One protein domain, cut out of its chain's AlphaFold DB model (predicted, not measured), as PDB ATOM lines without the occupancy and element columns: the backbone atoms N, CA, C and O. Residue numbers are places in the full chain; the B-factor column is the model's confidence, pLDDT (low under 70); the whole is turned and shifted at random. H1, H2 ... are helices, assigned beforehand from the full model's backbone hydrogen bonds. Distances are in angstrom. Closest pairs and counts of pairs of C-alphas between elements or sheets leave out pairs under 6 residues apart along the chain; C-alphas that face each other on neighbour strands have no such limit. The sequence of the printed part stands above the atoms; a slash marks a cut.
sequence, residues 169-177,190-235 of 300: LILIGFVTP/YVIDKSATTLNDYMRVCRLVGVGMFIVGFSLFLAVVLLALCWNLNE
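This is residues 169 to 177 and 190 to 235 of the 300 residues of an uncharacterized protein of Araneus ventricosus (UniProt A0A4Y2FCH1). One long helix, H2, makes nearly the whole length of a rod, and a short helix, H1, packs on its side at residues 203 to 211, leaving both ends of H2 free. The printed part has 55 residues, with two named helices, H1 then H2, and no named strand; the class is all helix. It is extended, with a radius of gyration of the C-alphas of 19.1 A and spans of 69 by 15 by 11 A.

H1, residues 169 to 175, touches H2, residues 194 to 235, with residues 203 to 211 of H2 alone. The closest C-alphas are those of Leu 169 and Gly 210, 5.1 A apart. The two run opposite ways at a steep tilt of 51 degrees. Residues 215 to 235 of H2 stand free, as do residues 190 to 199, of which 194 to 199 belong to H2. In H1 every O i to N i+4 pair is within hydrogen-bond range; in H2, 37 of 38 are.

H1 begins at C-alpha 169 (-6.171, 59.731, 270.044) and is 10.0 A long. H2 runs 61.6 A from C-alpha 194 (-11.588, 35.791, 269.668) to C-alpha 235 (-2.003, 95.203, 256.468).

The C-alphas farthest apart, Tyr 190 and Glu 235, are 69.1 A apart. Residues 178 to 189 are not printed; C-alphas 177 and 190 are 21.6 A apart across this cut. The pLDDT is under 70 at residues 177, 190 to 192 and 233 to 235.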
ATOM      1  N   LEU A 169      -5.700  61.017 270.577       89.06
ATOM      2  CA  LEU A 169      -6.171  59.731 270.044       89.06
ATOM      3  C   LEU A 169      -5.042  58.921 269.388       89.06
ATOM      4  O   LEU A 169      -4.955  57.711 269.598       89.06
ATOM      5  N   ILE A 170      -4.152  59.579 268.635       89.94
ATOM      6  CA  ILE A 170      -2.950  58.945 268.071       89.94
ATOM      7  C   ILE A 170      -2.023  58.464 269.193       89.94
ATOM      8  O   ILE A 170      -1.550  57.329 269.137       89.94
ATOM      9  N   LEU A 171      -1.801  59.286 270.227       90.50
ATOM     10  CA  LEU A 171      -0.942  58.943 271.360       90.50
ATOM     11  C   LEU A 171      -1.478  57.717 272.113       90.50
ATOM     12  O   LEU A 171      -0.741  56.755 272.304       90.50
ATOM     13  N   ILE A 172      -2.773  57.694 272.453       87.31
ATOM     14  CA  ILE A 172      -3.450  56.526 273.047       87.31
ATOM     15  C   ILE A 172      -3.311  55.299 272.134       87.31
ATOM     16  O   ILE A 172      -2.960  54.214 272.601       87.31
ATOM     17  N   GLY A 173      -3.524  55.470 270.826       83.69
ATOM     18  CA  GLY A 173      -3.425  54.403 269.831       83.69
ATOM     19  C   GLY A 173      -2.002  53.900 269.560       83.69
ATOM     20  O   GLY A 173      -1.859  52.877 268.886       83.69
ATOM     21  N   PHE A 174      -0.967  54.591 270.047       81.75
ATOM     22  CA  PHE A 174       0.441  54.186 269.962       81.75
ATOM     23  C   PHE A 174       0.970  53.639 271.296       81.75
ATOM     24  O   PHE A 174       1.684  52.641 271.305       81.75
ATOM     25  N   VAL A 175       0.584  54.257 272.419       85.19
ATOM     26  CA  VAL A 175       0.942  53.828 273.781       85.19
ATOM     27  C   VAL A 175       0.273  52.506 274.150       85.19
ATOM     28  O   VAL A 175       0.869  51.709 274.869       85.19
ATOM     29  N   THR A 176      -0.945  52.245 273.665       79.19
ATOM     30  CA  THR A 176      -1.631  50.982 273.958       79.19
ATOM     31  C   THR A 176      -1.043  49.862 273.084       79.19
ATOM     32  O   THR A 176      -1.207  49.907 271.859       79.19
ATOM     33  N   PRO A 177      -0.365  48.849 273.660       66.69
ATOM     34  CA  PRO A 177       0.208  47.761 272.878       66.69
ATOM     35  C   PRO A 177      -0.910  46.902 272.275       66.69
ATOM     36  O   PRO A 177      -1.868  46.544 272.963       66.69
ATOM     37  N   TYR A 190      -3.568  25.617 268.151       59.84
ATOM     38  CA  TYR A 190      -3.656  27.084 268.157       59.84
ATOM     39  C   TYR A 190      -5.012  27.560 268.701       59.84
ATOM     40  O   TYR A 190      -5.996  27.660 267.959       59.84
ATOM     41  N   VAL A 191      -5.077  27.902 269.990       61.22
ATOM     42  CA  VAL A 191      -6.278  28.506 270.592       61.22
ATOM     43  C   VAL A 191      -6.284  30.017 270.339       61.22
ATOM     44  O   VAL A 191      -5.817  30.816 271.146       61.22
ATOM     45  N   ILE A 192      -6.830  30.424 269.189       65.44
ATOM     46  CA  ILE A 192      -7.015  31.843 268.854       65.44
ATOM     47  C   ILE A 192      -8.100  32.441 269.760       65.44
ATOM     48  O   ILE A 192      -9.292  32.153 269.592       65.44
ATOM     49  N   ASP A 193      -7.702  33.320 270.679       70.25
ATOM     50  CA  ASP A 193      -8.651  34.091 271.478       70.25
ATOM     51  C   ASP A 193      -9.376  35.136 270.610       70.25
ATOM     52  O   ASP A 193      -8.806  36.119 270.129       70.25
ATOM     53  N   LYS A 194     -10.682  34.919 270.432       74.31
ATOM     54  CA  LYS A 194     -11.588  35.791 269.668       74.31
ATOM     55  C   LYS A 194     -11.844  37.138 270.362       74.31
ATOM     56  O   LYS A 194     -12.366  38.057 269.732       74.31
ATOM     57  N   SER A 195     -11.498  37.274 271.643       71.06
ATOM     58  CA  SER A 195     -11.558  38.548 272.364       71.06
ATOM     59  C   SER A 195     -10.383  39.462 271.986       71.06
ATOM     60  O   SER A 195     -10.592  40.647 271.715       71.06
ATOM     61  N   ALA A 196      -9.178  38.904 271.820       71.44
ATOM     62  CA  ALA A 196      -7.991  39.650 271.403       71.44
ATOM     63  C   ALA A 196      -8.130  40.230 269.983       71.44
ATOM     64  O   ALA A 196      -7.716  41.362 269.728       71.44
ATOM     65  N   THR A 197      -8.754  39.494 269.055       75.56
ATOM     66  CA  THR A 197      -8.956  39.974 267.676       75.56
ATOM     67  C   THR A 197      -9.902  41.173 267.603       75.56
ATOM     68  O   THR A 197      -9.594  42.146 266.918       75.56
ATOM     69  N   THR A 198     -11.010  41.154 268.350       79.31
ATOM     70  CA  THR A 198     -11.979  42.264 268.346       79.31
ATOM     71  C   THR A 198     -11.417  43.528 268.998       79.31
ATOM     72  O   THR A 198     -11.583  44.617 268.449       79.31
ATOM     73  N   LEU A 199     -10.675  43.403 270.107       76.06
ATOM     74  CA  LEU A 199      -9.975  44.527 270.742       76.06
ATOM     75  C   LEU A 199      -8.964  45.185 269.787       76.06
ATOM     76  O   LEU A 199      -8.944  46.411 269.648       76.06
ATOM     77  N   ASN A 200      -8.164  44.376 269.088       84.25
ATOM     78  CA  ASN A 200      -7.176  44.867 268.127       84.25
ATOM     79  C   ASN A 200      -7.825  45.601 266.936       84.25
ATOM     80  O   ASN A 200      -7.262  46.586 266.455       84.25
ATOM     81  N   ASP A 201      -9.014  45.192 266.484       84.06
ATOM     82  CA  ASP A 201      -9.744  45.903 265.425       84.06
ATOM     83  C   ASP A 201     -10.295  47.260 265.895       84.06
ATOM     84  O   ASP A 201     -10.137  48.256 265.184       84.06
ATOM     85  N   TYR A 202     -10.846  47.363 267.113       85.69
ATOM     86  CA  TYR A 202     -11.242  48.665 267.677       85.69
ATOM     87  C   TYR A 202     -10.052  49.627 267.795       85.69
ATOM     88  O   TYR A 202     -10.171  50.811 267.473       85.69
ATOM     89  N   MET A 203      -8.883  49.116 268.191       84.31
ATOM     90  CA  MET A 203      -7.641  49.888 268.280       84.31
ATOM     91  C   MET A 203      -7.147  50.372 266.910       84.31
ATOM     92  O   MET A 203      -6.743  51.530 266.771       84.31
ATOM     93  N   ARG A 204      -7.235  49.527 265.873       84.50
ATOM     94  CA  ARG A 204      -6.921  49.900 264.482       84.50
ATOM     95  C   ARG A 204      -7.843  51.003 263.964       84.50
ATOM     96  O   ARG A 204      -7.356  51.973 263.388       84.50
ATOM     97  N   VAL A 205      -9.152  50.888 264.205       88.00
ATOM     98  CA  VAL A 205     -10.133  51.918 263.822       88.00
ATOM     99  C   VAL A 205      -9.877  53.225 264.577       88.00
ATOM    100  O   VAL A 205      -9.850  54.280 263.952       88.00
ATOM    101  N   CYS A 206      -9.612  53.168 265.886       86.69
ATOM    102  CA  CYS A 206      -9.277  54.344 266.696       86.69
ATOM    103  C   CYS A 206      -8.042  55.083 266.149       86.69
ATOM    104  O   CYS A 206      -8.101  56.288 265.901       86.69
ATOM    105  N   ARG A 207      -6.954  54.353 265.858       88.12
ATOM    106  CA  ARG A 207      -5.729  54.913 265.266       88.12
ATOM    107  C   ARG A 207      -5.995  55.558 263.900       88.12
ATOM    108  O   ARG A 207      -5.534  56.670 263.655       88.12
ATOM    109  N   LEU A 208      -6.763  54.893 263.030       89.88
ATOM    110  CA  LEU A 208      -7.117  55.410 261.703       89.88
ATOM    111  C   LEU A 208      -7.946  56.704 261.790       89.88
ATOM    112  O   LEU A 208      -7.677  57.660 261.063       89.88
ATOM    113  N   VAL A 209      -8.918  56.754 262.708       91.44
ATOM    114  CA  VAL A 209      -9.740  57.946 262.967       91.44
ATOM    115  C   VAL A 209      -8.894  59.090 263.533       91.44
ATOM    116  O   VAL A 209      -9.025  60.214 263.056       91.44
ATOM    117  N   GLY A 210      -7.990  58.816 264.479       90.06
ATOM    118  CA  GLY A 210      -7.072  59.816 265.037       90.06
ATOM    119  C   GLY A 210      -6.182  60.462 263.969       90.06
ATOM    120  O   GLY A 210      -6.125  61.687 263.879       90.06
ATOM    121  N   VAL A 211      -5.568  59.652 263.096       91.69
ATOM    122  CA  VAL A 211      -4.764  60.143 261.958       91.69
ATOM    123  C   VAL A 211      -5.612  60.965 260.981       91.69
ATOM    124  O   VAL A 211      -5.191  62.045 260.568       91.69
ATOM    125  N   GLY A 212      -6.822  60.506 260.646       92.44
ATOM    126  CA  GLY A 212      -7.740  61.247 259.778       92.44
ATOM    127  C   GLY A 212      -8.135  62.612 260.353       92.44
ATOM    128  O   GLY A 212      -8.040  63.623 259.657       92.44
ATOM    129  N   MET A 213      -8.517  62.661 261.635       89.94
ATOM    130  CA  MET A 213      -8.846  63.913 262.327       89.94
ATOM    131  C   MET A 213      -7.641  64.851 262.423       89.94
ATOM    132  O   MET A 213      -7.800  66.050 262.206       89.94
ATOM    133  N   PHE A 214      -6.441  64.322 262.689       92.69
ATOM    134  CA  PHE A 214      -5.222  65.126 262.746       92.69
ATOM    135  C   PHE A 214      -4.895  65.769 261.394       92.69
ATOM    136  O   PHE A 214      -4.663  66.971 261.348       92.69
ATOM    137  N   ILE A 215      -4.942  65.023 260.283       93.31
ATOM    138  CA  ILE A 215      -4.644  65.567 258.944       93.31
ATOM    139  C   ILE A 215      -5.655  66.652 258.549       93.31
ATOM    140  O   ILE A 215      -5.256  67.719 258.077       93.31
ATOM    141  N   VAL A 216      -6.955  66.409 258.752       93.00
ATOM    142  CA  VAL A 216      -8.013  67.374 258.401       93.00
ATOM    143  C   VAL A 216      -7.947  68.610 259.302       93.00
ATOM    144  O   VAL A 216      -7.961  69.733 258.799       93.00
ATOM    145  N   GLY A 217      -7.816  68.415 260.617       91.31
ATOM    146  CA  GLY A 217      -7.695  69.501 261.590       91.31
ATOM    147  C   GLY A 217      -6.442  70.344 261.367       91.31
ATOM    148  O   GLY A 217      -6.533  71.568 261.348       91.31
ATOM    149  N   PHE A 218      -5.291  69.709 261.123       91.88
ATOM    150  CA  PHE A 218      -4.034  70.406 260.852       91.88
ATOM    151  C   PHE A 218      -4.100  71.185 259.540       91.88
ATOM    152  O   PHE A 218      -3.693  72.338 259.508       91.88
ATOM    153  N   SER A 219      -4.675  70.607 258.478       92.50
ATOM    154  CA  SER A 219      -4.852  71.309 257.197       92.50
ATOM    155  C   SER A 219      -5.730  72.554 257.346       92.50
ATOM    156  O   SER A 219      -5.422  73.597 256.772       92.50
ATOM    157  N   LEU A 220      -6.802  72.463 258.143       90.31
ATOM    158  CA  LEU A 220      -7.687  73.592 258.423       90.31
ATOM    159  C   LEU A 220      -6.999  74.644 259.304       90.31
ATOM    160  O   LEU A 220      -7.030  75.821 258.966       90.31
ATOM    161  N   PHE A 221      -6.313  74.233 260.372       91.12
ATOM    162  CA  PHE A 221      -5.516  75.129 261.215       91.12
ATOM    163  C   PHE A 221      -4.452  75.878 260.398       91.12
ATOM    164  O   PHE A 221      -4.360  77.099 260.483       91.12
ATOM    165  N   LEU A 222      -3.708  75.173 259.539       91.88
ATOM    166  CA  LEU A 222      -2.680  75.769 258.685       91.88
ATOM    167  C   LEU A 222      -3.272  76.750 257.664       91.88
ATOM    168  O   LEU A 222      -2.675  77.791 257.418       91.88
ATOM    169  N   ALA A 223      -4.449  76.456 257.103       90.06
ATOM    170  CA  ALA A 223      -5.142  77.361 256.188       90.06
ATOM    171  C   ALA A 223      -5.613  78.650 256.886       90.06
ATOM    172  O   ALA A 223      -5.458  79.732 256.327       90.06
ATOM    173  N   VAL A 224      -6.143  78.553 258.111       86.69
ATOM    174  CA  VAL A 224      -6.586  79.725 258.890       86.69
ATOM    175  C   VAL A 224      -5.381  80.548 259.374       86.69
ATOM    176  O   VAL A 224      -5.399  81.768 259.246       86.69
ATOM    177  N   VAL A 225      -4.292  79.908 259.820       87.56
ATOM    178  CA  VAL A 225      -3.018  80.588 260.144       87.56
ATOM    179  C   VAL A 225      -2.429  81.287 258.917       87.56
ATOM    180  O   VAL A 225      -2.048  82.449 259.007       87.56
ATOM    181  N   LEU A 226      -2.384  80.620 257.760       88.94
ATOM    182  CA  LEU A 226      -1.872  81.212 256.521       88.94
ATOM    183  C   LEU A 226      -2.727  82.400 256.066       88.94
ATOM    184  O   LEU A 226      -2.185  83.392 255.593       88.94
ATOM    185  N   LEU A 227      -4.048  82.320 256.235       86.19
ATOM    186  CA  LEU A 227      -4.963  83.408 255.906       86.19
ATOM    187  C   LEU A 227      -4.825  84.593 256.885       86.19
ATOM    188  O   LEU A 227      -4.824  85.732 256.431       86.19
ATOM    189  N   ALA A 228      -4.597  84.350 258.185       82.81
ATOM    190  CA  ALA A 228      -4.228  85.403 259.143       82.81
ATOM    191  C   ALA A 228      -2.893  86.074 258.778       82.81
ATOM    192  O   ALA A 228      -2.801  87.296 258.774       82.81
ATOM    193  N   LEU A 229      -1.869  85.285 258.434       84.69
ATOM    194  CA  LEU A 229      -0.570  85.804 257.992       84.69
ATOM    195  C   LEU A 229      -0.695  86.612 256.695       84.69
ATOM    196  O   LEU A 229      -0.060  87.650 256.571       84.69
ATOM    197  N   CYS A 230      -1.525  86.165 255.751       82.31
ATOM    198  CA  CYS A 230      -1.783  86.877 254.500       82.31
ATOM    199  C   CYS A 230      -2.489  88.222 254.745       82.31
ATOM    200  O   CYS A 230      -2.081  89.229 254.173       82.31
ATOM    201  N   TRP A 231      -3.483  88.258 255.643       79.81
ATOM    202  CA  TRP A 231      -4.104  89.511 256.083       79.81
ATOM    203  C   TRP A 231      -3.085  90.442 256.745       79.81
ATOM    204  O   TRP A 231      -2.913  91.559 256.271       79.81
ATOM    205  N   ASN A 232      -2.332  89.967 257.741       74.19
ATOM    206  CA  ASN A 232      -1.336  90.779 258.449       74.19
ATOM    207  C   ASN A 232      -0.204  91.288 257.533       74.19
ATOM    208  O   ASN A 232       0.273  92.402 257.713       74.19
ATOM    209  N   LEU A 233       0.226  90.507 256.535       69.75
ATOM    210  CA  LEU A 233       1.225  90.941 255.547       69.75
ATOM    211  C   LEU A 233       0.673  91.986 254.568       69.75
ATOM    212  O   LEU A 233       1.422  92.851 254.125       69.75
ATOM    213  N   ASN A 234      -0.618  91.925 254.238       67.88
ATOM    214  CA  ASN A 234      -1.288  92.935 253.418       67.88
ATOM    215  C   ASN A 234      -1.579  94.223 254.215       67.88
ATOM    216  O   ASN A 234      -1.518  95.316 253.661       67.88
ATOM    217  N   GLU A 235      -1.858  94.094 255.514       58.09
ATOM    218  CA  GLU A 235      -2.003  95.203 256.468       58.09
ATOM    219  C   GLU A 235      -0.646  95.845 256.821       58.09
ATOM    220  O   GLU A 235      -0.603  97.001 257.209       58.09
TER     221      GLU A 235